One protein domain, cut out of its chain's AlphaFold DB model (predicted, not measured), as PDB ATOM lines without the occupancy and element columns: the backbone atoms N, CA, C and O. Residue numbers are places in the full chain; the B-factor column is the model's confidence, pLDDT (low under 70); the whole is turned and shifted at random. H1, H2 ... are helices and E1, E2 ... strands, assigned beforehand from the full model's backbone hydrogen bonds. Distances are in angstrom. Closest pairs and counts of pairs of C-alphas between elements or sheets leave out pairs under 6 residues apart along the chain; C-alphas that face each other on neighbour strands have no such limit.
ATOM      1  N   VAL A 218     148.527 140.023 170.043       95.12
ATOM      2  CA  VAL A 218     148.250 141.469 170.104       95.12
ATOM      3  C   VAL A 218     147.459 141.751 171.374       95.12
ATOM      4  O   VAL A 218     146.387 141.184 171.567       95.12
ATOM      5  N   GLY A 219     148.001 142.556 172.289       92.31
ATOM      6  CA  GLY A 219     147.338 142.861 173.564       92.31
ATOM      7  C   GLY A 219     147.024 141.619 174.416       92.31
ATOM      8  O   GLY A 219     146.070 141.618 175.191       92.31
ATOM      9  N   GLY A 220     147.792 140.536 174.252       90.31
ATOM     10  CA  GLY A 220     147.557 139.245 174.911       90.31
ATOM     11  C   GLY A 220     146.573 138.306 174.197       90.31
ATOM     12  O   GLY A 220     146.366 137.191 174.675       90.31
ATOM     13  N   VAL A 221     146.002 138.712 173.059       89.75
ATOM     14  CA  VAL A 221     145.121 137.882 172.223       89.75
ATOM     15  C   VAL A 221     145.934 137.215 171.118       89.75
ATOM     16  O   VAL A 221     146.668 137.880 170.392       89.75
ATOM     17  N   GLU A 222     145.831 135.893 170.997       93.75
ATOM     18  CA  GLU A 222     146.478 135.135 169.924       93.75
ATOM     19  C   GLU A 222     145.753 135.359 168.590       93.75
ATOM     20  O   GLU A 222     144.539 135.206 168.511       93.75
ATOM     21  N   ILE A 223     146.513 135.690 167.544       92.38
ATOM     22  CA  ILE A 223     146.021 135.866 166.178       92.38
ATOM     23  C   ILE A 223     146.408 134.637 165.364       92.38
ATOM     24  O   ILE A 223     147.595 134.320 165.208       92.38
ATOM     25  N   SER A 224     145.406 133.941 164.838       93.12
ATOM     26  CA  SER A 224     145.615 132.785 163.972       93.12
ATOM     27  C   SER A 224     146.051 133.194 162.560       93.12
ATOM     28  O   SER A 224     145.800 134.304 162.084       93.12
ATOM     29  N   LEU A 225     146.669 132.261 161.836       93.50
ATOM     30  CA  LEU A 225     146.998 132.430 160.426       93.50
ATOM     31  C   LEU A 225     145.734 132.642 159.587       93.50
ATOM     32  O   LEU A 225     145.794 133.370 158.601       93.50
ATOM     33  N   GLU A 226     144.603 132.030 159.948       90.62
ATOM     34  CA  GLU A 226     143.333 132.280 159.261       90.62
ATOM     35  C   GLU A 226     142.903 133.746 159.381       90.62
ATOM     36  O   GLU A 226     142.635 134.382 158.361       90.62
ATOM     37  N   GLU A 227     142.828 134.275 160.602       88.38
ATOM     38  CA  GLU A 227     142.397 135.655 160.852       88.38
ATOM     39  C   GLU A 227     143.319 136.637 160.143       88.38
ATOM     40  O   GLU A 227     142.854 137.495 159.392       88.38
ATOM     41  N   PHE A 228     144.628 136.432 160.282       91.69
ATOM     42  CA  PHE A 228     145.624 137.245 159.608       91.69
ATOM     43  C   PHE A 228     145.514 137.186 158.082       91.69
ATOM     44  O   PHE A 228     145.539 138.216 157.414       91.69
ATOM     45  N   SER A 229     145.345 135.988 157.513       90.88
ATOM     46  CA  SER A 229     145.194 135.812 156.064       90.88
ATOM     47  C   SER A 229     143.963 136.536 155.523       90.88
ATOM     48  O   SER A 229     143.998 137.035 154.401       90.88
ATOM     49  N   ASN A 230     142.873 136.585 156.292       87.38
ATOM     50  CA  ASN A 230     141.667 137.315 155.903       87.38
ATOM     51  C   ASN A 230     141.887 138.833 155.969       87.38
ATOM     52  O   ASN A 230     141.529 139.525 155.021       87.38
ATOM     53  N   ALA A 231     142.531 139.336 157.030       88.00
ATOM     54  CA  ALA A 231     142.874 140.753 157.149       88.00
ATOM     55  C   ALA A 231     143.788 141.213 155.998       88.00
ATOM     56  O   ALA A 231     143.503 142.210 155.346       88.00
ATOM     57  N   VAL A 232     144.811 140.421 155.652       91.44
ATOM     58  CA  VAL A 232     145.697 140.691 154.506       91.44
ATOM     59  C   VAL A 232     144.929 140.786 153.183       91.44
ATOM     60  O   VAL A 232     145.191 141.689 152.390       91.44
ATOM     61  N   LYS A 233     143.982 139.874 152.925       88.44
ATOM     62  CA  LYS A 233     143.154 139.918 151.706       88.44
ATOM     63  C   LYS A 233     142.290 141.172 151.660       88.44
ATOM     64  O   LYS A 233     142.203 141.797 150.613       88.44
ATOM     65  N   GLN A 234     141.707 141.563 152.791       85.00
ATOM     66  CA  GLN A 234     140.910 142.781 152.879       85.00
ATOM     67  C   GLN A 234     141.752 144.025 152.587       85.00
ATOM     68  O   GLN A 234     141.336 144.857 151.785       85.00
ATOM     69  N   SER A 235     142.941 144.142 153.187       88.38
ATOM     70  CA  SER A 235     143.861 145.248 152.898       88.38
ATOM     71  C   SER A 235     144.239 145.272 151.417       88.38
ATOM     72  O   SER A 235     144.214 146.324 150.787       88.38
ATOM     73  N   PHE A 236     144.526 144.107 150.834       88.56
ATOM     74  CA  PHE A 236     144.848 143.983 149.415       88.56
ATOM     75  C   PHE A 236     143.703 144.452 148.504       88.56
ATOM     76  O   PHE A 236     143.930 145.247 147.591       88.56
ATOM     77  N   ASP A 237     142.473 144.012 148.775       85.69
ATOM     78  CA  ASP A 237     141.287 144.418 148.016       85.69
ATOM     79  C   ASP A 237     140.967 145.911 148.212       85.69
ATOM     80  O   ASP A 237     140.566 146.584 147.260       85.69
ATOM     81  N   TYR A 238     141.206 146.459 149.409       86.12
ATOM     82  CA  TYR A 238     141.068 147.888 149.694       86.12
ATOM     83  C   TYR A 238     142.025 148.728 148.842       86.12
ATOM     84  O   TYR A 238     141.571 149.607 148.109       86.12
ATOM     85  N   PHE A 239     143.324 148.419 148.844       87.69
ATOM     86  CA  PHE A 239     144.296 149.125 148.001       87.69
ATOM     87  C   PHE A 239     143.958 149.007 146.517       87.69
ATOM     88  O   PHE A 239     143.988 149.997 145.785       87.69
ATOM     89  N   LYS A 240     143.530 147.820 146.082       86.19
ATOM     90  CA  LYS A 240     143.079 147.614 144.710       86.19
ATOM     91  C   LYS A 240     141.877 148.489 144.345       86.19
ATOM     92  O   LYS A 240     141.816 148.984 143.224       86.19
ATOM     93  N   SER A 241     140.941 148.700 145.272       84.62
ATOM     94  CA  SER A 241     139.788 149.590 145.063       84.62
ATOM     95  C   SER A 241     140.172 151.070 144.938       84.62
ATOM     96  O   SER A 241     139.402 151.850 144.387       84.62
ATOM     97  N   MET A 242     141.372 151.440 145.395       87.00
ATOM     98  CA  MET A 242     141.968 152.771 145.248       87.00
ATOM     99  C   MET A 242     142.892 152.873 144.019       87.00
ATOM    100  O   MET A 242     143.822 153.677 144.011       87.00
ATOM    101  N   ASP A 243     142.682 152.026 143.006       85.56
ATOM    102  CA  ASP A 243     143.525 151.910 141.806       85.56
ATOM    103  C   ASP A 243     145.005 151.567 142.093       85.56
ATOM    104  O   ASP A 243     145.885 151.788 141.257       85.56
ATOM    105  N   PHE A 244     145.292 150.959 143.251       85.69
ATOM    106  CA  PHE A 244     146.623 150.481 143.632       85.69
ATOM    107  C   PHE A 244     146.664 148.942 143.711       85.69
ATOM    108  O   PHE A 244     146.555 148.342 144.781       85.69
ATOM    109  N   ASP A 245     146.799 148.271 142.559       86.12
ATOM    110  CA  ASP A 245     146.868 146.800 142.487       86.12
ATOM    111  C   ASP A 245     148.288 146.285 142.792       86.12
ATOM    112  O   ASP A 245     149.194 146.355 141.960       86.12
ATOM    113  N   MET A 246     148.472 145.708 143.983       87.25
ATOM    114  CA  MET A 246     149.758 145.153 144.428       87.25
ATOM    115  C   MET A 246     150.067 143.749 143.861       87.25
ATOM    116  O   MET A 246     151.073 143.150 144.243       87.25
ATOM    117  N   SER A 247     149.227 143.191 142.971       84.19
ATOM    118  CA  SER A 247     149.343 141.798 142.489       84.19
ATOM    119  C   SER A 247     150.716 141.433 141.923       84.19
ATOM    120  O   SER A 247     151.162 140.307 142.119       84.19
ATOM    121  N   GLU A 248     151.345 142.356 141.197       84.94
ATOM    122  CA  GLU A 248     152.588 142.119 140.445       84.94
ATOM    123  C   GLU A 248     153.828 142.691 141.153       84.94
ATOM    124  O   GLU A 248     154.928 142.604 140.623       84.94
ATOM    125  N   MET A 249     153.660 143.282 142.342       89.25
ATOM    126  CA  MET A 249     154.719 144.020 143.044       89.25
ATOM    127  C   MET A 249     154.845 143.645 144.521       89.25
ATOM    128  O   MET A 249     155.457 144.378 145.291       89.25
ATOM    129  N   LEU A 250     154.285 142.501 144.940       88.69
ATOM    130  CA  LEU A 250     154.309 142.070 146.346       88.69
ATOM    131  C   LEU A 250     155.709 142.100 146.977       88.69
ATOM    132  O   LEU A 250     155.827 142.370 148.170       88.69
ATOM    133  N   PHE A 251     156.755 141.832 146.198       90.12
ATOM    134  CA  PHE A 251     158.141 141.790 146.676       90.12
ATOM    135  C   PHE A 251     158.956 143.028 146.295       90.12
ATOM    136  O   PHE A 251     160.114 143.143 146.699       90.12
ATOM    137  N   ASP A 252     158.364 143.959 145.547       91.81
ATOM    138  CA  ASP A 252     159.015 145.211 145.194       91.81
ATOM    139  C   ASP A 252     158.983 146.160 146.386       91.81
ATOM    140  O   ASP A 252     158.013 146.207 147.148       91.81
ATOM    141  N   LYS A 253     160.052 146.947 146.535       91.38
ATOM    142  CA  LYS A 253     160.109 148.029 147.518       91.38
ATOM    143  C   LYS A 253     159.215 149.175 147.063       91.38
ATOM    144  O   LYS A 253     159.427 149.720 145.982       91.38
ATOM    145  N   VAL A 254     158.260 149.545 147.904       88.31
ATOM    146  CA  VAL A 254     157.243 150.564 147.594       88.31
ATOM    147  C   VAL A 254     157.282 151.749 148.556       88.31
ATOM    148  O   VAL A 254     156.920 152.853 148.161       88.31
ATOM    149  N   ASP A 255     157.789 151.554 149.778       85.50
ATOM    150  CA  ASP A 255     157.997 152.620 150.761       85.50
ATOM    151  C   ASP A 255     159.329 152.411 151.495       85.50
ATOM    152  O   ASP A 255     159.469 151.553 152.371       85.50
ATOM    153  N   GLY A 256     160.351 153.165 151.083       89.94
ATOM    154  CA  GLY A 256     161.712 153.005 151.587       89.94
ATOM    155  C   GLY A 256     162.236 151.579 151.378       89.94
ATOM    156  O   GLY A 256     162.461 151.147 150.249       89.94
ATOM    157  N   ASP A 257     162.451 150.856 152.478       91.88
ATOM    158  CA  ASP A 257     162.901 149.460 152.467       91.88
ATOM    159  C   ASP A 257     161.762 148.434 152.579       91.88
ATOM    160  O   ASP A 257     162.027 147.240 152.432       91.88
ATOM    161  N   LYS A 258     160.517 148.876 152.806       93.00
ATOM    162  CA  LYS A 258     159.354 147.992 152.914       93.00
ATOM    163  C   LYS A 258     158.868 147.547 151.542       93.00
ATOM    164  O   LYS A 258     158.701 148.354 150.621       93.00
ATOM    165  N   THR A 259     158.609 146.250 151.431       93.94
ATOM    166  CA  THR A 259     157.937 145.673 150.268       93.94
ATOM    167  C   THR A 259     156.427 145.892 150.335       93.94
ATOM    168  O   THR A 259     155.884 146.162 151.408       93.94
ATOM    169  N   ALA A 260     155.715 145.733 149.216       92.50
ATOM    170  CA  ALA A 260     154.250 145.773 149.243       92.50
ATOM    171  C   ALA A 260     153.668 144.679 150.162       92.50
ATOM    172  O   ALA A 260     152.683 144.909 150.862       92.50
ATOM    173  N   SER A 261     154.325 143.517 150.251       93.06
ATOM    174  CA  SER A 261     153.989 142.488 151.232       93.06
ATOM    175  C   SER A 261     154.146 142.992 152.665       93.06
ATOM    176  O   SER A 261     153.302 142.655 153.488       93.06
ATOM    177  N   ASP A 262     155.194 143.751 152.990       93.75
ATOM    178  CA  ASP A 262     155.388 144.283 154.345       93.75
ATOM    179  C   ASP A 262     154.289 145.292 154.697       93.75
ATOM    180  O   ASP A 262     153.718 145.207 155.780       93.75
ATOM    181  N   ILE A 263     153.905 146.161 153.754       92.88
ATOM    182  CA  ILE A 263     152.778 147.092 153.934       92.88
ATOM    183  C   ILE A 263     151.473 146.339 154.217       92.88
ATOM    184  O   ILE A 263     150.751 146.691 155.145       92.88
ATOM    185  N   LEU A 264     151.172 145.280 153.461       93.06
ATOM    186  CA  LEU A 264     149.964 144.479 153.688       93.06
ATOM    187  C   LEU A 264     149.980 143.768 155.044       93.06
ATOM    188  O   LEU A 264     148.936 143.655 155.683       93.06
ATOM    189  N   LYS A 265     151.148 143.282 155.491       94.31
ATOM    190  CA  LYS A 265     151.285 142.694 156.830       94.31
ATOM    191  C   LYS A 265     151.044 143.748 157.910       94.31
ATOM    192  O   LYS A 265     150.319 143.463 158.859       94.31
ATOM    193  N   ASP A 266     151.615 144.939 157.758       92.75
ATOM    194  CA  ASP A 266     151.460 146.039 158.711       92.75
ATOM    195  C   ASP A 266     149.998 146.498 158.807       92.75
ATOM    196  O   ASP A 266     149.461 146.603 159.910       92.75
ATOM    197  N   GLU A 267     149.317 146.683 157.673       91.94
ATOM    198  CA  GLU A 267     147.910 147.105 157.640       91.94
ATOM    199  C   GLU A 267     146.976 146.040 158.238       91.94
ATOM    200  O   GLU A 267     146.078 146.349 159.028       91.94
ATOM    201  N   ALA A 268     147.236 144.759 157.957       91.00
ATOM    202  CA  ALA A 268     146.512 143.662 158.590       91.00
ATOM    203  C   ALA A 268     146.696 143.663 160.120       91.00
ATOM    204  O   ALA A 268     145.731 143.472 160.862       91.00
ATOM    205  N   MET A 269     147.914 143.918 160.612       92.69
ATOM    206  CA  MET A 269     148.199 143.999 162.051       92.69
ATOM    207  C   MET A 269     147.609 145.240 162.718       92.69
ATOM    208  O   MET A 269     147.226 145.178 163.890       92.69
ATOM    209  N   ARG A 270     147.486 146.349 161.984       89.88
ATOM    210  CA  ARG A 270     146.859 147.578 162.477       89.88
ATOM    211  C   ARG A 270     145.407 147.346 162.878       89.88
ATOM    212  O   ARG A 270     145.006 147.775 163.954       89.88
ATOM    213  N   SER A 271     144.661 146.576 162.082       86.06
ATOM    214  CA  SER A 271     143.276 146.205 162.406       86.06
ATOM    215  C   SER A 271     143.182 145.498 163.767       86.06
ATOM    216  O   SER A 271     142.383 145.886 164.614       86.06
ATOM    217  N   PHE A 272     144.052 144.516 164.032       90.88
ATOM    218  CA  PHE A 272     144.084 143.817 165.327       90.88
ATOM    219  C   PHE A 272     144.518 144.716 166.488       90.88
ATOM    220  O   PHE A 272     144.012 144.574 167.601       90.88
ATOM    221  N   THR A 273     145.427 145.656 166.233       94.25
ATOM    222  CA  THR A 273     145.906 146.603 167.249       94.25
ATOM    223  C   THR A 273     144.804 147.589 167.642       94.25
ATOM    224  O   THR A 273     144.598 147.816 168.833       94.25
ATOM    225  N   LEU A 274     144.017 148.072 166.674       92.31
ATOM    226  CA  LEU A 274     142.829 148.894 166.919       92.31
ATOM    227  C   LEU A 274     141.792 148.156 167.780       92.31
ATOM    228  O   LEU A 274     141.240 148.722 168.723       92.31
ATOM    229  N   PHE A 275     141.537 146.877 167.499       91.94
ATOM    230  CA  PHE A 275     140.616 146.070 168.304       91.94
ATOM    231  C   PHE A 275     141.111 145.891 169.745       91.94
ATOM    232  O   PHE A 275     140.345 146.090 170.689       91.94
ATOM    233  N   ALA A 276     142.403 145.623 169.934       94.81
ATOM    234  CA  ALA A 276     142.998 145.568 171.266       94.81
ATOM    235  C   ALA A 276     142.944 146.927 171.992       94.81
ATOM    236  O   ALA A 276     142.716 146.969 173.203       94.81
ATOM    237  N   ALA A 277     143.096 148.041 171.270       96.56
ATOM    238  CA  ALA A 277     142.930 149.381 171.825       96.56
ATOM    239  C   ALA A 277     141.481 149.642 172.266       96.56
ATOM    240  O   ALA A 277     141.268 150.154 173.366       96.56
ATOM    241  N   LEU A 278     140.485 149.222 171.477       96.50
ATOM    242  CA  LEU A 278     139.071 149.287 171.862       96.50
ATOM    243  C   LEU A 278     138.794 148.479 173.131       96.50
ATOM    244  O   LEU A 278     138.171 148.999 174.056       96.50
ATOM    245  N   ASP A 279     139.297 147.245 173.216       95.50
ATOM    246  CA  ASP A 279     139.166 146.428 174.426       95.50
ATOM    247  C   ASP A 279     139.830 147.096 175.628       95.50
ATOM    248  O   ASP A 279     139.264 147.119 176.722       95.50
ATOM    249  N   LYS A 280     141.023 147.667 175.448       96.31
ATOM    250  CA  LYS A 280     141.730 148.375 176.514       96.31
ATOM    251  C   LYS A 280     140.938 149.589 177.002       96.31
ATOM    252  O   LYS A 280     140.709 149.704 178.204       96.31
ATOM    253  N   VAL A 281     140.470 150.448 176.094       97.50
ATOM    254  CA  VAL A 281     139.648 151.620 176.438       97.50
ATOM    255  C   VAL A 281     138.357 151.195 177.134       97.50
ATOM    256  O   VAL A 281     137.994 151.784 178.153       97.50
ATOM    257  N   ALA A 282     137.680 150.160 176.636       97.31
ATOM    258  CA  ALA A 282     136.468 149.643 177.255       97.31
ATOM    259  C   ALA A 282     136.729 149.129 178.678       97.31
ATOM    260  O   ALA A 282     136.040 149.533 179.614       97.31
ATOM    261  N   ASN A 283     137.760 148.301 178.862       95.88
ATOM    262  CA  ASN A 283     138.119 147.726 180.158       95.88
ATOM    263  C   ASN A 283     138.538 148.793 181.176       95.88
ATOM    264  O   ASN A 283     138.047 148.777 182.305       95.88
ATOM    265  N   ASP A 284     139.382 149.747 180.773       96.81
ATOM    266  CA  ASP A 284     139.838 150.847 181.634       96.81
ATOM    267  C   ASP A 284     138.657 151.715 182.122       96.81
ATOM    268  O   ASP A 284     138.733 152.337 183.184       96.81
ATOM    269  N   ASN A 285     137.535 151.704 181.390       97.50
ATOM    270  CA  ASN A 285     136.323 152.467 181.692       97.50
ATOM    271  C   ASN A 285     135.121 151.600 182.123       97.50
ATOM    272  O   ASN A 285     134.020 152.123 182.280       97.50
ATOM    273  N   ASN A 286     135.316 150.298 182.369       97.12
ATOM    274  CA  ASN A 286     134.263 149.340 182.748       97.12
ATOM    275  C   ASN A 286     133.074 149.280 181.766       97.12
ATOM    276  O   ASN A 286     131.931 149.060 182.171       97.12
ATOM    277  N   ILE A 287     133.337 149.475 180.476       97.50
ATOM    278  CA  ILE A 287     132.348 149.351 179.407       97.50
ATOM    279  C   ILE A 287     132.321 147.896 178.956       97.50
ATOM    280  O   ILE A 287     133.343 147.325 178.585       97.50
ATOM    281  N   ILE A 288     131.136 147.293 178.979       94.94
ATOM    282  CA  ILE A 288     130.901 145.922 178.528       94.94
ATOM    283  C   ILE A 288     129.724 145.905 177.557       94.94
ATOM    284  O   ILE A 288     128.812 146.722 177.681       94.94
ATOM    285  N   LEU A 289     129.727 144.961 176.614       94.88
ATOM    286  CA  LEU A 289     128.528 144.687 175.823       94.88
ATOM    287  C   LEU A 289     127.523 143.926 176.684       94.88
ATOM    288  O   LEU A 289     127.879 142.955 177.356       94.88
ATOM    289  N   THR A 290     126.280 144.391 176.679       96.31
ATOM    290  CA  THR A 290     125.172 143.768 177.404       96.31
ATOM    291  C   THR A 290     124.523 142.653 176.581       96.31
ATOM    292  O   THR A 290     124.737 142.549 175.373       96.31
ATOM    293  N   ASP A 291     123.662 141.851 177.212       96.69
ATOM    294  CA  ASP A 291     122.859 140.841 176.506       96.69
ATOM    295  C   ASP A 291     121.970 141.459 175.408       96.69
ATOM    296  O   ASP A 291     121.685 140.818 174.395       96.69
ATOM    297  N   GLU A 292     121.528 142.709 175.588       96.62
ATOM    298  CA  GLU A 292     120.753 143.438 174.582       96.62
ATOM    299  C   GLU A 292     121.614 143.817 173.371       96.62
ATOM    300  O   GLU A 292     121.176 143.658 172.233       96.62
ATOM    301  N   ASP A 293     122.862 144.224 173.598       96.31
ATOM    302  CA  ASP A 293     123.801 144.557 172.524       96.31
ATOM    303  C   ASP A 293     124.176 143.318 171.704       96.31
ATOM    304  O   ASP A 293     124.155 143.348 170.471       96.31
ATOM    305  N   GLU A 294     124.447 142.198 172.379       94.44
ATOM    306  CA  GLU A 294     124.718 140.913 171.725       94.44
ATOM    307  C   GLU A 294     123.494 140.428 170.925       94.44
ATOM    308  O   GLU A 294     123.632 139.882 169.825       94.44
ATOM    309  N   LYS A 295     122.274 140.702 171.409       96.19
ATOM    310  CA  LYS A 295     121.049 140.443 170.645       96.19
ATOM    311  C   LYS A 295     120.954 141.318 169.393       96.19
ATOM    312  O   LYS A 295     120.593 140.800 168.341       96.19
ATOM    313  N   ILE A 296     121.295 142.607 169.464       96.81
ATOM    314  CA  ILE A 296     121.294 143.497 168.288       96.81
ATOM    315  C   ILE A 296     122.268 142.982 167.220       96.81
ATOM    316  O   ILE A 296     121.917 142.940 166.037       96.81
ATOM    317  N   ILE A 297     123.460 142.536 167.629       95.25
ATOM    318  CA  ILE A 297     124.450 141.930 166.727       95.25
ATOM    319  C   ILE A 297     123.873 140.664 166.071       95.25
ATOM    320  O   ILE A 297     123.950 140.501 164.849       95.25
ATOM    321  N   ALA A 298     123.244 139.786 166.856       94.44
ATOM    322  CA  ALA A 298     122.633 138.560 166.349       94.44
ATOM    323  C   ALA A 298     121.463 138.834 165.382       94.44
ATOM    324  O   ALA A 298     121.402 138.235 164.305       94.44
ATOM    325  N   ASP A 299     120.573 139.769 165.721       96.19
ATOM    326  CA  ASP A 299     119.433 140.163 164.889       96.19
ATOM    327  C   ASP A 299     119.902 140.791 163.569       96.19
ATOM    328  O   ASP A 299     119.319 140.524 162.514       96.19
ATOM    329  N   LYS A 300     120.985 141.584 163.590       95.62
ATOM    330  CA  LYS A 300     121.624 142.081 162.365       95.62
ATOM    331  C   LYS A 300     122.118 140.929 161.494       95.62
ATOM    332  O   LYS A 300     121.816 140.908 160.304       95.62
ATOM    333  N   ARG A 301     122.821 139.952 162.070       94.44
ATOM    334  CA  ARG A 301     123.309 138.788 161.316       94.44
ATOM    335  C   ARG A 301     122.163 138.003 160.674       94.44
ATOM    336  O   ARG A 301     122.291 137.580 159.529       94.44
ATOM    337  N   ILE A 302     121.045 137.819 161.376       95.56
ATOM    338  CA  ILE A 302     119.853 137.157 160.817       95.56
ATOM    339  C   ILE A 302     119.318 137.945 159.614       95.56
ATOM    340  O   ILE A 302     119.095 137.358 158.558       95.56
ATOM    341  N   LYS A 303     119.194 139.273 159.726       96.12
ATOM    342  CA  LYS A 303     118.762 140.134 158.609       96.12
ATOM    343  C   LYS A 303     119.715 140.065 157.413       96.12
ATOM    344  O   LYS A 303     119.256 139.996 156.273       96.12
ATOM    345  N   ASP A 304     121.023 140.057 157.652       93.94
ATOM    346  CA  ASP A 304     122.036 139.938 156.596       93.94
ATOM    347  C   ASP A 304     121.966 138.553 155.909       93.94
ATOM    348  O   ASP A 304     122.130 138.444 154.691       93.94
ATOM    349  N   ILE A 305     121.638 137.494 156.660       92.94
ATOM    350  CA  ILE A 305     121.391 136.150 156.114       92.94
ATOM    351  C   ILE A 305     120.123 136.115 155.258       92.94
ATOM    352  O   ILE A 305     120.155 135.607 154.133       92.94
ATOM    353  N   ASP A 306     119.018 136.652 155.769       93.75
ATOM    354  CA  ASP A 306     117.728 136.638 155.082       93.75
ATOM    355  C   ASP A 306     117.780 137.474 153.796       93.75
ATOM    356  O   ASP A 306     117.344 137.018 152.739       93.75
ATOM    357  N   SER A 307     118.387 138.664 153.857       94.94
ATOM    358  CA  SER A 307     118.580 139.538 152.691       94.94
ATOM    359  C   SER A 307     119.515 138.945 151.634       94.94
ATOM    360  O   SER A 307     119.345 139.229 150.451       94.94
ATOM    361  N   SER A 308     120.447 138.071 152.031       91.44
ATOM    362  CA  SER A 308     121.295 137.326 151.093       91.44
ATOM    363  C   SER A 308     120.557 136.179 150.392       91.44
ATOM    364  O   SER A 308     121.092 135.619 149.445       91.44
ATOM    365  N   GLY A 309     119.348 135.804 150.828       91.38
ATOM    366  CA  GLY A 309     118.626 134.638 150.304       91.38
ATOM    367  C   GLY A 309     118.931 133.329 151.044       91.38
ATOM    368  O   GLY A 309     118.688 132.245 150.512       91.38
ATOM    369  N   GLY A 310     119.446 133.415 152.275       89.44
ATOM    370  CA  GLY A 310     119.709 132.281 153.161       89.44
ATOM    371  C   GLY A 310     121.192 132.064 153.468       89.44
ATOM    372  O   GLY A 310     122.082 132.675 152.879       89.44
ATOM    373  N   TYR A 311     121.473 131.161 154.411       84.69
ATOM    374  CA  TYR A 311     122.808 131.006 155.007       84.69
ATOM    375  C   TYR A 311     123.907 130.643 153.997       84.69
ATOM    376  O   TYR A 311     125.010 131.179 154.063       84.69
ATOM    377  N   SER A 312     123.608 129.768 153.032       79.31
ATOM    378  CA  SER A 312     124.587 129.408 152.000       79.31
ATOM    379  C   SER A 312     124.978 130.615 151.152       79.31
ATOM    380  O   SER A 312     126.154 130.770 150.830       79.31
ATOM    381  N   GLU A 313     124.009 131.458 150.794       85.62
ATOM    382  CA  GLU A 313     124.263 132.612 149.938       85.62
ATOM    383  C   GLU A 313     124.919 133.749 150.715       85.62
ATOM    384  O   GLU A 313     125.856 134.364 150.223       85.62
ATOM    385  N   PHE A 314     124.563 133.917 151.988       88.25
ATOM    386  CA  PHE A 314     125.310 134.759 152.917       88.25
ATOM    387  C   PHE A 314     126.798 134.382 152.971       88.25
ATOM    388  O   PHE A 314     127.661 135.233 152.764       88.25
ATOM    389  N   LEU A 315     127.126 133.098 153.162       83.38
ATOM    390  CA  LEU A 315     128.522 132.652 153.158       83.38
ATOM    391  C   LEU A 315     129.189 132.794 151.779       83.38
ATOM    392  O   LEU A 315     130.408 132.950 151.703       83.38
ATOM    393  N   ASN A 316     128.437 132.699 150.680       78.50
ATOM    394  CA  ASN A 316     128.963 132.966 149.339       78.50
ATOM    395  C   ASN A 316     129.288 134.451 149.154       78.50
ATOM    396  O   ASN A 316     130.356 134.761 148.633       78.50
ATOM    397  N   ASN A 317     128.422 135.345 149.635       83.38
ATOM    398  CA  ASN A 317     128.613 136.791 149.593       83.38
ATOM    399  C   ASN A 317     129.826 137.211 150.421       83.38
ATOM    400  O   ASN A 317     130.692 137.909 149.902       83.38
ATOM    401  N   LEU A 318     129.946 136.712 151.658       82.62
ATOM    402  CA  LEU A 318     131.135 136.942 152.484       82.62
ATOM    403  C   LEU A 318     132.407 136.465 151.777       82.62
ATOM    404  O   LEU A 318     133.420 137.159 151.758       82.62
ATOM    405  N   ARG A 319     132.356 135.299 151.125       75.31
ATOM    406  CA  ARG A 319     133.509 134.803 150.372       75.31
ATOM    407  C   ARG A 319     133.843 135.656 149.155       75.31
ATOM    408  O   ARG A 319     135.009 135.913 148.881       75.31
ATOM    409  N   PHE A 320     132.831 136.133 148.439       68.50
ATOM    410  CA  PHE A 320     133.034 137.030 147.307       68.50
ATOM    411  C   PHE A 320     133.705 138.344 147.725       68.50
ATOM    412  O   PHE A 320     134.486 138.890 146.954       68.50
ATOM    413  N   THR A 321     133.456 138.811 148.950       67.38
ATOM    414  CA  THR A 321     134.105 139.995 149.528       67.38
ATOM    415  C   THR A 321     135.383 139.682 150.312       67.38
ATOM    416  O   THR A 321     135.910 140.565 150.983       67.38
ATOM    417  N   GLY A 322     135.888 138.441 150.280       67.75
ATOM    418  CA  GLY A 322     137.116 138.063 150.992       67.75
ATOM    419  C   GLY A 322     136.969 137.965 152.519       67.75
ATOM    420  O   GLY A 322     137.946 137.716 153.224       67.75
ATOM    421  N   VAL A 323     135.747 138.062 153.044       75.06
ATOM    422  CA  VAL A 323     135.434 138.042 154.476       75.06
ATOM    423  C   VAL A 323     135.103 136.618 154.942       75.06
ATOM    424  O   VAL A 323     134.325 135.899 154.318       75.06
ATOM    425  N   SER A 324     135.686 136.176 156.059       74.62
ATOM    426  CA  SER A 324     135.253 134.940 156.727       74.62
ATOM    427  C   SER A 324     134.098 135.220 157.686       74.62
ATOM    428  O   SER A 324     133.951 136.328 158.190       74.62
ATOM    429  N   GLU A 325     133.288 134.207 157.993       82.88
ATOM    430  CA  GLU A 325     132.202 134.359 158.967       82.88
ATOM    431  C   GLU A 325     132.719 134.757 160.360       82.88
ATOM    432  O   GLU A 325     132.138 135.623 161.013       82.88
ATOM    433  N   GLY A 326     133.831 134.156 160.800       77.00
ATOM    434  CA  GLY A 326     134.466 134.505 162.069       77.00
ATOM    435  C   GLY A 326     134.857 135.980 162.113       77.00
ATOM    436  O   GLY A 326     134.499 136.679 163.056       77.00
ATOM    437  N   TYR A 327     135.494 136.473 161.048       76.81
ATOM    438  CA  TYR A 327     135.879 137.878 160.940       76.81
ATOM    439  C   TYR A 327     134.669 138.816 160.816       76.81
ATOM    440  O   TYR A 327     134.645 139.862 161.455       76.81
ATOM    441  N   TYR A 328     133.622 138.427 160.079       85.00
ATOM    442  CA  TYR A 328     132.359 139.171 160.028       85.00
ATOM    443  C   TYR A 328     131.769 139.357 161.432       85.00
ATOM    444  O   TYR A 328     131.413 140.472 161.811       85.00
ATOM    445  N   ASN A 329     131.700 138.285 162.229       85.50
ATOM    446  CA  ASN A 329     131.200 138.367 163.602       85.50
ATOM    447  C   ASN A 329     132.098 139.270 164.457       85.50
ATOM    448  O   ASN A 329     131.598 140.095 165.220       85.50
ATOM    449  N   TYR A 330     133.417 139.139 164.290       81.50
ATOM    450  CA  TYR A 330     134.418 139.926 165.000       81.50
ATOM    451  C   TYR A 330     134.239 141.433 164.740       81.50
ATOM    452  O   TYR A 330     134.029 142.196 165.680       81.50
ATOM    453  N   VAL A 331     134.188 141.859 163.472       84.12
ATOM    454  CA  VAL A 331     133.999 143.269 163.078       84.12
ATOM    455  C   VAL A 331     132.682 143.843 163.605       84.12
ATOM    456  O   VAL A 331     132.673 144.942 164.157       84.12
ATOM    457  N   ASN A 332     131.569 143.110 163.488       90.94
ATOM    458  CA  ASN A 332     130.272 143.594 163.983       90.94
ATOM    459  C   ASN A 332     130.277 143.781 165.506       90.94
ATOM    460  O   ASN A 332     129.705 144.745 166.018       90.94
ATOM    461  N   ARG A 333     130.968 142.899 166.233       92.31
ATOM    462  CA  ARG A 333     131.113 143.029 167.679       92.31
ATOM    463  C   ARG A 333     131.939 144.257 168.071       92.31
ATOM    464  O   ARG A 333     131.512 145.013 168.942       92.31
ATOM    465  N   TYR A 334     133.086 144.489 167.432       92.69
ATOM    466  CA  TYR A 334     133.907 145.675 167.721       92.69
ATOM    467  C   TYR A 334     133.257 146.974 167.249       92.69
ATOM    468  O   TYR A 334     133.429 147.997 167.901       92.69
ATOM    469  N   SER A 335     132.442 146.941 166.192       94.12
ATOM    470  CA  SER A 335     131.604 148.079 165.796       94.12
ATOM    471  C   SER A 335     130.592 148.452 166.890       94.12
ATOM    472  O   SER A 335     130.430 149.631 167.219       94.12
ATOM    473  N   MET A 336     129.970 147.456 167.532       96.75
ATOM    474  CA  MET A 336     129.109 147.693 168.694       96.75
ATOM    475  C   MET A 336     129.908 148.233 169.888       96.75
ATOM    476  O   MET A 336     129.487 149.201 170.519       96.75
ATOM    477  N   LEU A 337     131.084 147.666 170.179       97.19
ATOM    478  CA  LEU A 337     131.941 148.142 171.270       97.19
ATOM    479  C   LEU A 337     132.395 149.591 171.056       97.19
ATOM    480  O   LEU A 337     132.296 150.399 171.976       97.19
ATOM    481  N   TYR A 338     132.814 149.937 169.837       97.00
ATOM    482  CA  TYR A 338     133.133 151.304 169.429       97.00
ATOM    483  C   TYR A 338     131.956 152.247 169.688       97.00
ATOM    484  O   TYR A 338     132.128 153.301 170.296       97.00
ATOM    485  N   THR A 339     130.744 151.837 169.301       96.88
ATOM    486  CA  THR A 339     129.519 152.609 169.553       96.88
ATOM    487  C   THR A 339     129.319 152.853 171.050       96.88
ATOM    488  O   THR A 339     129.117 153.994 171.458       96.88
ATOM    489  N   LYS A 340     129.472 151.824 171.896       97.94
ATOM    490  CA  LYS A 340     129.334 151.973 173.356       97.94
ATOM    491  C   LYS A 340     130.406 152.848 173.984       97.94
ATOM    492  O   LYS A 340     130.093 153.618 174.891       97.94
ATOM    493  N   ILE A 341     131.644 152.754 173.506       98.38
ATOM    494  CA  ILE A 341     132.735 153.642 173.918       98.38
ATOM    495  C   ILE A 341     132.379 155.087 173.569       98.38
ATOM    496  O   ILE A 341     132.431 155.954 174.440       98.38
ATOM    497  N   ASN A 342     131.947 155.337 172.331       97.50
ATOM    498  CA  ASN A 342     131.558 156.665 171.876       97.50
ATOM    499  C   ASN A 342     130.411 157.248 172.724       97.50
ATOM    500  O   ASN A 342     130.536 158.336 173.284       97.50
ATOM    501  N   GLU A 343     129.320 156.497 172.895       96.50
ATOM    502  CA  GLU A 343     128.145 156.910 173.679       96.50
ATOM    503  C   GLU A 343     128.462 157.155 175.161       96.50
ATOM    504  O   GLU A 343     127.877 158.041 175.793       96.50
ATOM    505  N   SER A 344     129.375 156.370 175.734       97.88
ATOM    506  CA  SER A 344     129.687 156.432 177.165       97.88
ATOM    507  C   SER A 344     130.735 157.485 177.502       97.88
ATOM    508  O   SER A 344     130.682 158.049 178.595       97.88
ATOM    509  N   LEU A 345     131.684 157.740 176.595       98.25
ATOM    510  CA  LEU A 345     132.882 158.525 176.898       98.25
ATOM    511  C   LEU A 345     133.044 159.780 176.048       98.25
ATOM    512  O   LEU A 345     133.579 160.750 176.577       98.25
ATOM    513  N   PHE A 346     132.587 159.790 174.795       97.50
ATOM    514  CA  PHE A 346     132.987 160.820 173.828       97.50
ATOM    515  C   PHE A 346     131.857 161.686 173.290       97.50
ATOM    516  O   PHE A 346     132.154 162.768 172.805       97.50
ATOM    517  N   LYS A 347     130.580 161.292 173.394       96.44
ATOM    518  CA  LYS A 347     129.473 162.217 173.089       96.44
ATOM    519  C   LYS A 347     129.582 163.484 173.946       96.44
ATOM    520  O   LYS A 347     130.046 163.416 175.081       96.44
ATOM    521  N   GLU A 496     151.046 145.848 173.290       96.56
ATOM    522  CA  GLU A 496     152.119 144.894 173.027       96.56
ATOM    523  C   GLU A 496     151.759 143.991 171.838       96.56
ATOM    524  O   GLU A 496     150.711 143.337 171.830       96.56
ATOM    525  N   VAL A 497     152.669 143.918 170.864       96.62
ATOM    526  CA  VAL A 497     152.583 143.000 169.726       96.62
ATOM    527  C   VAL A 497     153.793 142.071 169.729       96.62
ATOM    528  O   VAL A 497     154.939 142.511 169.651       96.62
ATOM    529  N   ILE A 498     153.535 140.766 169.797       97.38
ATOM    530  CA  ILE A 498     154.555 139.717 169.780       97.38
ATOM    531  C   ILE A 498     154.377 138.891 168.509       97.38
ATOM    532  O   ILE A 498     153.396 138.166 168.365       97.38
ATOM    533  N   TYR A 499     155.341 138.964 167.597       96.69
ATOM    534  CA  TYR A 499     155.341 138.166 166.369       96.69
ATOM    535  C   TYR A 499     156.004 136.806 166.581       96.69
ATOM    536  O   TYR A 499     157.022 136.695 167.266       96.69
ATOM    537  N   THR A 500     155.464 135.762 165.951       95.81
ATOM    538  CA  THR A 500     156.135 134.458 165.899       95.81
ATOM    539  C   THR A 500     157.153 134.418 164.755       95.81
ATOM    540  O   THR A 500     157.059 135.185 163.798       95.81
ATOM    541  N   GLU A 501     158.107 133.476 164.782       91.69
ATOM    542  CA  GLU A 501     159.023 133.252 163.640       91.69
ATOM    543  C   GLU A 501     158.244 132.987 162.339       91.69
ATOM    544  O   GLU A 501     158.666 133.358 161.238       91.69
ATOM    545  N   ARG A 502     157.058 132.375 162.468       90.00
ATOM    546  CA  ARG A 502     156.188 132.067 161.340       90.00
ATOM    547  C   ARG A 502     155.749 133.324 160.594       90.00
ATOM    548  O   ARG A 502     155.708 133.287 159.368       90.00
ATOM    549  N   PHE A 503     155.466 134.418 161.299       94.44
ATOM    550  CA  PHE A 503     155.051 135.688 160.699       94.44
ATOM    551  C   PHE A 503     156.110 136.259 159.749       94.44
ATOM    552  O   PHE A 503     155.816 136.615 158.602       94.44
ATOM    553  N   SER A 504     157.369 136.278 160.196       89.56
ATOM    554  CA  SER A 504     158.492 136.811 159.418       89.56
ATOM    555  C   SER A 504     158.738 136.017 158.134       89.56
ATOM    556  O   SER A 504     159.107 136.592 157.117       89.56
ATOM    557  N   ARG A 505     158.486 134.704 158.158       89.06
ATOM    558  CA  ARG A 505     158.680 133.800 157.009       89.06
ATOM    559  C   ARG A 505     157.441 133.645 156.127       89.06
ATOM    560  O   ARG A 505     157.488 132.913 155.142       89.06
ATOM    561  N   LEU A 506     156.325 134.280 156.483       92.31
ATOM    562  CA  LEU A 506     155.061 134.064 155.796       92.31
ATOM    563  C   LEU A 506     155.101 134.633 154.375       92.31
ATOM    564  O   LEU A 506     155.281 135.841 154.195       92.31
TER     565      LEU A 506
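Overview. This is residues 218 to 347 and 496 to 506 of the 516 residues of the protein "Peptidylprolyl isomerase" of Clostridiaceae bacterium (UniProt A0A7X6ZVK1). Helix H5 runs between two other long helices, H2 and H3, and crosses both steeply, while H4 spans the gap from the end of H3 to the start of H5. H1 crosses H2 nearer its first end, and two short strands, E1 and E3, lie near each other, with the little helix H6 after E3 at the far side of H2 from H3. The printed part has 141 residues, with six named helices and three named strands in the order E1, H1, E2, H2, H3, H4, H5, E3, H6. It is mostly helix, and E1, E2 and E3 pair with no named strand. The whole is only just compact, close to loose, with a radius of gyration of the C-alphas of 17.3 A and spans of 48 by 41 by 29 A.

Along the chain. E1, residues 221 to 224, begins with C-alpha 221 at (145.121, 137.882, 172.223). H1 is residues 225 to 241, 24.1 A long, and E2 is residues 253 to 255. H2, residues 260 to 284, is the longest helix, 35.8 A from C-alpha 260 at (154.250, 145.773, 149.243) to C-alpha 284. H3, residues 291 to 307, measures 24.2 A, H4, residues 311 to 320, 14.1 A, and H5, residues 325 to 346, 30.4 A. E3 is residues 497 to 499, and H6, residues 501 to 504, ends with C-alpha 504 at (158.492, 136.811, 159.418).

Arrangement. H5 is the hub, touching three helices. Residues 334 to 341 of H5 touch residues 275 to 282 of H2, closest at the C-alphas of Ala 282 and Ile 341, 6.4 A apart, at a steep tilt of 49 degrees, the same way. H3 touches H5 at a steep tilt of 46 degrees, opposite ways, with the C-alphas of Ile 297 and Asn 332 closest at 6.6 A. H4 touches H3 only at the corner, where the C-alphas of Ile 305 and Phe 314 are closest at 5.2 A. H4 and H5 only just touch, with 3 pairs of C-alphas within 8 A, and only at the corner; the closest, those of Leu 318 and Glu 325, are 7.1 A apart. H1 touches residues 264 to 271 of H2 at a steep tilt of 67 degrees, closest at the C-alphas of Ala 231 and Ala 268, 4.9 A. E1 and E3 are near each other, and H6 touches no helix. Residues 253 to 255 of E2 pair antiparallel with residues 258 to 259. In H1, H3, H4 and H5 every O i to N i+4 pair is within hydrogen-bond range; in H2 it is 20 of 21, and H6 is too short for such a pair.

Size, cuts and confidence. The two C-alphas farthest apart, those of Asp 252 and Glu 292, are 48.3 A apart. Residues 348 to 495 are not printed, and C-alphas 347 and 496 across the cut are 28.5 A apart. The link from H1 to E2, 11 residues, is long. Mean pLDDT of the printed part is 90.7, and residues 320 to 322 are under 70.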